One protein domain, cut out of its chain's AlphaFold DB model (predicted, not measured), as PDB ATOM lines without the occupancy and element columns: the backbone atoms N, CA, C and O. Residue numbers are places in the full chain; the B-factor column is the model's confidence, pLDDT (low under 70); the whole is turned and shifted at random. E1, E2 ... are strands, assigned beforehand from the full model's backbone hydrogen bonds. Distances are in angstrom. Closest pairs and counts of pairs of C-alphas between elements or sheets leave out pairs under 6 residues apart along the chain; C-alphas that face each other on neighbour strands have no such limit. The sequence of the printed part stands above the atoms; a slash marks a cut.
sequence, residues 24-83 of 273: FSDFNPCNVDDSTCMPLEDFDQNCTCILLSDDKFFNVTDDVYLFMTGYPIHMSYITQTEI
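AT A GLANCE: This is residues 24 to 83 of the 273 residues of an uncharacterized protein of Caenorhabditis elegans (UniProt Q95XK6). Little regular structure: a small three-strand sheet, E1, E2 and E5, and a separate hairpin, E3 and E4, are joined by loops, with residues 24 to 36 leading in. The printed part has 60 residues, no named helix and strands E1 to E5 in order, 19 residues in all; the class is all strand. The sheet, E1, E2, E5, is parallel and the hairpin antiparallel. The whole is compact, radius of gyration of the C-alphas 11.5 A, spanning 35 by 27 by 17 A.

IN THESE COORDINATES: E1 is residues 37 to 39, 7.1 A, from C-alpha 37 at (155.306, 153.936, 320.699). E2 is 49 to 52, 9.6 A; E3 is 65 to 68, 9.5 A; E4 is 71 to 74, 9.9 A. E5, 79 to 82, 10.4 A, ends at C-alpha 82 (163.981, 151.566, 318.610).

HOW THE PARTS SIT: E1 and E2 are parallel at 49 degrees, with N 51 and O 38 2.8 A apart. E2 and E5 are parallel at 28 degrees; N 50 and O 79 are 2.8 A apart. E3 and E4 are antiparallel at 147 degrees; N 66 and O 73 are 2.8 A apart. E3 is apart from E1, for instance.

THE WHOLE: The C-alphas farthest apart, Phe 24 and Thr 61, are 35.7 A apart. The printed part has no cut. The link E2 to E3 is long, with 12 residues. Residues 24 to 25 have pLDDT under 70.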
ATOM      1  N   PHE A  24     136.899 163.638 311.649       45.56
ATOM      2  CA  PHE A  24     137.308 162.254 311.691       45.56
ATOM      3  C   PHE A  24     138.393 162.235 312.756       45.56
ATOM      4  O   PHE A  24     139.499 162.697 312.493       45.56
ATOM      5  N   SER A  25     138.055 161.827 313.985       52.32
ATOM      6  CA  SER A  25     139.070 161.711 315.021       52.32
ATOM      7  C   SER A  25     140.086 160.723 314.473       52.32
ATOM      8  O   SER A  25     139.746 159.551 314.245       52.32
ATOM      9  N   ASP A  26     141.289 161.206 314.181       70.18
ATOM     10  CA  ASP A  26     142.341 160.338 313.698       70.18
ATOM     11  C   ASP A  26     142.565 159.244 314.742       70.18
ATOM     12  O   ASP A  26     142.418 159.434 315.954       70.18
ATOM     13  N   PHE A  27     142.791 158.029 314.254       82.44
ATOM     14  CA  PHE A  27     142.982 156.884 315.125       82.44
ATOM     15  C   PHE A  27     144.211 157.121 316.006       82.44
ATOM     16  O   PHE A  27     145.339 157.117 315.514       82.44
ATOM     17  N   ASN A  28     143.971 157.276 317.305       89.09
ATOM     18  CA  ASN A  28     145.009 157.492 318.295       89.09
ATOM     19  C   ASN A  28     145.083 156.285 319.252       89.09
ATOM     20  O   ASN A  28     144.261 156.169 320.171       89.09
ATOM     21  N   PRO A  29     146.049 155.370 319.054       90.88
ATOM     22  CA  PRO A  29     146.206 154.190 319.902       90.88
ATOM     23  C   PRO A  29     146.670 154.530 321.328       90.88
ATOM     24  O   PRO A  29     146.441 153.737 322.241       90.88
ATOM     25  N   CYS A  30     147.245 155.715 321.557       92.44
ATOM     26  CA  CYS A  30     147.713 156.148 322.874       92.44
ATOM     27  C   CYS A  30     146.562 156.405 323.861       92.44
ATOM     28  O   CYS A  30     146.762 156.376 325.071       92.44
ATOM     29  N   ASN A  31     145.329 156.567 323.363       90.46
ATOM     30  CA  ASN A  31     144.125 156.594 324.200       90.46
ATOM     31  C   ASN A  31     143.754 155.216 324.781       90.46
ATOM     32  O   ASN A  31     142.944 155.138 325.703       90.46
ATOM     33  N   VAL A  32     144.305 154.128 324.228       90.37
ATOM     34  CA  VAL A  32     144.078 152.745 324.684       90.37
ATOM     35  C   VAL A  32     145.241 152.252 325.551       90.37
ATOM     36  O   VAL A  32     145.024 151.558 326.548       90.37
ATOM     37  N   ASP A  33     146.468 152.605 325.170       91.76
ATOM     38  CA  ASP A  33     147.701 152.258 325.876       91.76
ATOM     39  C   ASP A  33     148.686 153.430 325.791       91.76
ATOM     40  O   ASP A  33     149.241 153.707 324.726       91.76
ATOM     41  N   ASP A  34     148.916 154.105 326.914       87.75
ATOM     42  CA  ASP A  34     149.823 155.252 327.019       87.75
ATOM     43  C   ASP A  34     151.293 154.882 326.761       87.75
ATOM     44  O   ASP A  34     152.097 155.746 326.398       87.75
ATOM     45  N   SER A  35     151.635 153.591 326.874       90.97
ATOM     46  CA  SER A  35     152.951 153.048 326.532       90.97
ATOM     47  C   SER A  35     153.151 152.811 325.028       90.97
ATOM     48  O   SER A  35     154.227 152.369 324.609       90.97
ATOM     49  N   THR A  36     152.143 153.119 324.201       95.90
ATOM     50  CA  THR A  36     152.228 152.993 322.744       95.90
ATOM     51  C   THR A  36     153.338 153.875 322.180       95.90
ATOM     52  O   THR A  36     153.366 155.088 322.387       95.90
ATOM     53  N   CYS A  37     154.231 153.259 321.407       96.75
ATOM     54  CA  CYS A  37     155.306 153.936 320.699       96.75
ATOM     55  C   CYS A  37     154.938 154.143 319.227       96.75
ATOM     56  O   CYS A  37     154.732 153.167 318.500       96.75
ATOM     57  N   MET A  38     154.928 155.396 318.769       95.85
ATOM     58  CA  MET A  38     154.596 155.766 317.384       95.85
ATOM     59  C   MET A  38     155.737 156.543 316.718       95.85
ATOM     60  O   MET A  38     156.478 157.237 317.418       95.85
ATOM     61  N   PRO A  39     155.913 156.451 315.387       95.34
ATOM     62  CA  PRO A  39     156.810 157.333 314.650       95.34
ATOM     63  C   PRO A  39     156.578 158.797 315.018       95.34
ATOM     64  O   PRO A  39     155.436 159.212 315.195       95.34
ATOM     65  N   LEU A  40     157.648 159.591 315.094       91.71
ATOM     66  CA  LEU A  40     157.535 161.007 315.452       91.71
ATOM     67  C   LEU A  40     156.619 161.776 314.482       91.71
ATOM     68  O   LEU A  40     155.878 162.655 314.904       91.71
ATOM     69  N   GLU A  41     156.644 161.424 313.194       90.08
ATOM     70  CA  GLU A  41     155.737 161.977 312.180       90.08
ATOM     71  C   GLU A  41     154.243 161.671 312.396       90.08
ATOM     72  O   GLU A  41     153.412 162.391 311.848       90.08
ATOM     73  N   ASP A  42     153.904 160.652 313.190       91.67
ATOM     74  CA  ASP A  42     152.526 160.279 313.546       91.67
ATOM     75  C   ASP A  42     152.209 160.562 315.023       91.67
ATOM     76  O   ASP A  42     151.221 160.063 315.559       91.67
ATOM     77  N   PHE A  43     153.079 161.297 315.715       89.73
ATOM     78  CA  PHE A  43     152.952 161.508 317.147       89.73
ATOM     79  C   PHE A  43     151.740 162.392 317.462       89.73
ATOM     80  O   PHE A  43     151.630 163.509 316.955       89.73
ATOM     81  N   ASP A  44     150.851 161.897 318.322       87.15
ATOM     82  CA  ASP A  44     149.563 162.525 318.623       87.15
ATOM     83  C   ASP A  44     149.346 162.696 320.139       87.15
ATOM     84  O   ASP A  44     150.177 162.299 320.962       87.15
ATOM     85  N   GLN A  45     148.271 163.383 320.525       85.28
ATOM     86  CA  GLN A  45     147.934 163.683 321.913       85.28
ATOM     87  C   GLN A  45     147.943 162.409 322.770       85.28
ATOM     88  O   GLN A  45     147.614 161.325 322.299       85.28
ATOM     89  N   ASN A  46     148.314 162.530 324.044       87.50
ATOM     90  CA  ASN A  46     148.439 161.415 324.998       87.50
ATOM     91  C   ASN A  46     149.532 160.378 324.684       87.50
ATOM     92  O   ASN A  46     149.803 159.529 325.531       87.50
ATOM     93  N   CYS A  47     150.210 160.448 323.537       90.30
ATOM     94  CA  CYS A  47     151.381 159.617 323.300       90.30
ATOM     95  C   CYS A  47     152.562 160.085 324.157       90.30
ATOM     96  O   CYS A  47     152.849 161.277 324.267       90.30
ATOM     97  N   THR A  48     153.271 159.127 324.758       92.60
ATOM     98  CA  THR A  48     154.458 159.390 325.595       92.60
ATOM     99  C   THR A  48     155.677 158.566 325.177       92.60
ATOM    100  O   THR A  48     156.724 158.626 325.824       92.60
ATOM    101  N   CYS A  49     155.582 157.817 324.074       95.91
ATOM    102  CA  CYS A  49     156.689 157.047 323.518       95.91
ATOM    103  C   CYS A  49     156.872 157.300 322.017       95.91
ATOM    104  O   CYS A  49     155.956 157.118 321.217       95.91
ATOM    105  N   ILE A  50     158.085 157.673 321.615       95.43
ATOM    106  CA  ILE A  50     158.469 157.803 320.208       95.43
ATOM    107  C   ILE A  50     159.113 156.497 319.740       95.43
ATOM    108  O   ILE A  50     160.077 156.008 320.333       95.43
ATOM    109  N   LEU A  51     158.614 155.957 318.632       96.65
ATOM    110  CA  LEU A  51     159.228 154.865 317.890       96.65
ATOM    111  C   LEU A  51     160.284 155.422 316.928       96.65
ATOM    112  O   LEU A  51     159.990 156.232 316.051       96.65
ATOM    113  N   LEU A  52     161.515 154.942 317.060       95.90
ATOM    114  CA  LEU A  52     162.653 155.333 316.240       95.90
ATOM    115  C   LEU A  52     163.007 154.247 315.230       95.90
ATOM    116  O   LEU A  52     162.909 153.046 315.494       95.90
ATOM    117  N   SER A  53     163.465 154.688 314.062       93.84
ATOM    118  CA  SER A  53     163.978 153.815 313.010       93.84
ATOM    119  C   SER A  53     165.426 153.370 313.236       93.84
ATOM    120  O   SER A  53     165.974 152.600 312.463       93.84
ATOM    121  N   ASP A  54     166.139 153.873 314.213       89.94
ATOM    122  CA  ASP A  54     167.504 153.442 314.491       89.94
ATOM    123  C   ASP A  54     167.835 153.791 315.933       89.94
ATOM    124  O   ASP A  54     167.118 154.558 316.574       89.94
ATOM    125  N   ASP A  55     168.941 153.249 316.436       85.40
ATOM    126  CA  ASP A  55     169.480 153.544 317.769       85.40
ATOM    127  C   ASP A  55     169.995 154.997 317.912       85.40
ATOM    128  O   ASP A  55     170.838 155.301 318.758       85.40
ATOM    129  N   LYS A  56     169.525 155.925 317.069       88.99
ATOM    130  CA  LYS A  56     169.845 157.354 317.127       88.99
ATOM    131  C   LYS A  56     168.809 158.089 317.959       88.99
ATOM    132  O   LYS A  56     167.984 158.844 317.450       88.99
ATOM    133  N   PHE A  57     168.887 157.859 319.258       89.84
ATOM    134  CA  PHE A  57     168.089 158.571 320.242       89.84
ATOM    135  C   PHE A  57     168.357 160.078 320.174       89.84
ATOM    136  O   PHE A  57     169.503 160.522 320.052       89.84
ATOM    137  N   PHE A  58     167.294 160.872 320.273       88.51
ATOM    138  CA  PHE A  58     167.394 162.305 320.484       88.51
ATOM    139  C   PHE A  58     168.152 162.566 321.783       88.51
ATOM    140  O   PHE A  58     167.839 161.983 322.824       88.51
ATOM    141  N   ASN A  59     169.136 163.459 321.712       88.68
ATOM    142  CA  ASN A  59     169.865 163.913 322.883       88.68
ATOM    143  C   ASN A  59     168.955 164.824 323.714       88.68
ATOM    144  O   ASN A  59     168.719 165.969 323.331       88.68
ATOM    145  N   VAL A  60     168.411 164.301 324.810       87.03
ATOM    146  CA  VAL A  60     167.501 165.040 325.689       87.03
ATOM    147  C   VAL A  60     168.326 165.905 326.639       87.03
ATOM    148  O   VAL A  60     168.956 165.396 327.562       87.03
ATOM    149  N   THR A  61     168.321 167.213 326.397       89.58
ATOM    150  CA  THR A  61     168.823 168.245 327.317       89.58
ATOM    151  C   THR A  61     167.652 169.091 327.822       89.58
ATOM    152  O   THR A  61     166.551 168.980 327.285       89.58
ATOM    153  N   ASP A  62     167.890 169.961 328.808       85.55
ATOM    154  CA  ASP A  62     166.857 170.799 329.459       85.55
ATOM    155  C   ASP A  62     166.127 171.784 328.508       85.55
ATOM    156  O   ASP A  62     165.102 172.377 328.855       85.55
ATOM    157  N   ASP A  63     166.651 171.949 327.290       88.48
ATOM    158  CA  ASP A  63     166.164 172.887 326.276       88.48
ATOM    159  C   ASP A  63     165.432 172.200 325.108       88.48
ATOM    160  O   ASP A  63     165.069 172.858 324.128       88.48
ATOM    161  N   VAL A  64     165.217 170.879 325.165       89.53
ATOM    162  CA  VAL A  64     164.584 170.135 324.064       89.53
ATOM    163  C   VAL A  64     163.108 169.895 324.357       89.53
ATOM    164  O   VAL A  64     162.735 169.125 325.243       89.53
ATOM    165  N   TYR A  65     162.257 170.515 323.544       90.52
ATOM    166  CA  TYR A  65     160.806 170.424 323.652       90.52
ATOM    167  C   TYR A  65     160.199 169.898 322.354       90.52
ATOM    168  O   TYR A  65     160.581 170.308 321.257       90.52
ATOM    169  N   LEU A  66     159.208 169.026 322.493       88.50
ATOM    170  CA  LEU A  66     158.287 168.656 321.434       88.50
ATOM    171  C   LEU A  66     157.087 169.603 321.481       88.50
ATOM    172  O   LEU A  66     156.467 169.762 322.528       88.50
ATOM    173  N   PHE A  67     156.742 170.233 320.362       85.62
ATOM    174  CA  PHE A  67     155.577 171.114 320.291       85.62
ATOM    175  C   PHE A  67     154.392 170.365 319.690       85.62
ATOM    176  O   PHE A  67     154.429 169.982 318.524       85.62
ATOM    177  N   MET A  68     153.328 170.201 320.475       81.68
ATOM    178  CA  MET A  68     152.101 169.522 320.059       81.68
ATOM    179  C   MET A  68     150.911 170.452 320.209       81.68
ATOM    180  O   MET A  68     150.647 170.953 321.299       81.68
ATOM    181  N   THR A  69     150.169 170.701 319.127       81.35
ATOM    182  CA  THR A  69     149.001 171.610 319.143       81.35
ATOM    183  C   THR A  69     149.293 172.990 319.768       81.35
ATOM    184  O   THR A  69     148.430 173.613 320.373       81.35
ATOM    185  N   GLY A  70     150.538 173.466 319.638       83.24
ATOM    186  CA  GLY A  70     151.009 174.732 320.213       83.24
ATOM    187  C   GLY A  70     151.547 174.650 321.648       83.24
ATOM    188  O   GLY A  70     152.105 175.634 322.127       83.24
ATOM    189  N   TYR A  71     151.446 173.500 322.318       85.17
ATOM    190  CA  TYR A  71     151.940 173.306 323.680       85.17
ATOM    191  C   TYR A  71     153.331 172.651 323.685       85.17
ATOM    192  O   TYR A  71     153.513 171.616 323.037       85.17
ATOM    193  N   PRO A  72     154.320 173.225 324.399       89.66
ATOM    194  CA  PRO A  72     155.629 172.610 324.565       89.66
ATOM    195  C   PRO A  72     155.576 171.483 325.600       89.66
ATOM    196  O   PRO A  72     155.155 171.683 326.739       89.66
ATOM    197  N   ILE A  73     156.067 170.310 325.219       88.73
ATOM    198  CA  ILE A  73     156.245 169.143 326.080       88.73
ATOM    199  C   ILE A  73     157.739 168.871 326.162       88.73
ATOM    200  O   ILE A  73     158.396 168.651 325.146       88.73
ATOM    201  N   HIS A  74     158.302 168.907 327.365       92.05
ATOM    202  CA  HIS A  74     159.727 168.648 327.535       92.05
ATOM    203  C   HIS A  74     160.054 167.190 327.178       92.05
ATOM    204  O   HIS A  74     159.374 166.266 327.635       92.05
ATOM    205  N   MET A  75     161.110 166.969 326.392       91.66
ATOM    206  CA  MET A  75     161.461 165.637 325.888       91.66
ATOM    207  C   MET A  75     161.839 164.640 326.991       91.66
ATOM    208  O   MET A  75     161.796 163.440 326.748       91.66
ATOM    209  N   SER A  76     162.147 165.087 328.217       91.15
ATOM    210  CA  SER A  76     162.368 164.175 329.355       91.15
ATOM    211  C   SER A  76     161.129 163.368 329.746       91.15
ATOM    212  O   SER A  76     161.263 162.351 330.419       91.15
ATOM    213  N   TYR A  77     159.933 163.832 329.374       90.09
ATOM    214  CA  TYR A  77     158.678 163.116 329.612       90.09
ATOM    215  C   TYR A  77     158.346 162.127 328.493       90.09
ATOM    216  O   TYR A  77     157.391 161.366 328.621       90.09
ATOM    217  N   ILE A  78     159.118 162.138 327.403       92.93
ATOM    218  CA  ILE A  78     158.882 161.310 326.230       92.93
ATOM    219  C   ILE A  78     159.932 160.207 326.176       92.93
ATOM    220  O   ILE A  78     161.132 160.441 326.025       92.93
ATOM    221  N   THR A  79     159.469 158.970 326.288       94.60
ATOM    222  CA  THR A  79     160.322 157.801 326.107       94.60
ATOM    223  C   THR A  79     160.636 157.602 324.629       94.60
ATOM    224  O   THR A  79     159.896 158.017 323.741       94.60
ATOM    225  N   GLN A  80     161.768 156.972 324.345       94.66
ATOM    226  CA  GLN A  80     162.207 156.688 322.986       94.66
ATOM    227  C   GLN A  80     162.490 155.192 322.877       94.66
ATOM    228  O   GLN A  80     163.125 154.614 323.758       94.66
ATOM    229  N   THR A  81     162.020 154.557 321.809       95.13
ATOM    230  CA  THR A  81     162.147 153.112 321.593       95.13
ATOM    231  C   THR A  81     162.565 152.836 320.155       95.13
ATOM    232  O   THR A  81     161.877 153.249 319.228       95.13
ATOM    233  N   GLU A  82     163.644 152.082 319.942       94.75
ATOM    234  CA  GLU A  82     163.981 151.566 318.610       94.75
ATOM    235  C   GLU A  82     162.981 150.474 318.188       94.75
ATOM    236  O   GLU A  82     162.627 149.578 318.964       94.75
ATOM    237  N   ILE A  83     162.553 150.501 316.926       94.81
ATOM    238  CA  ILE A  83     161.851 149.370 316.324       94.81
ATOM    239  C   ILE A  83     162.750 148.121 316.296       94.81
ATOM    240  O   ILE A  83     163.807 148.081 315.664       94.81
TER     241      ILE A  83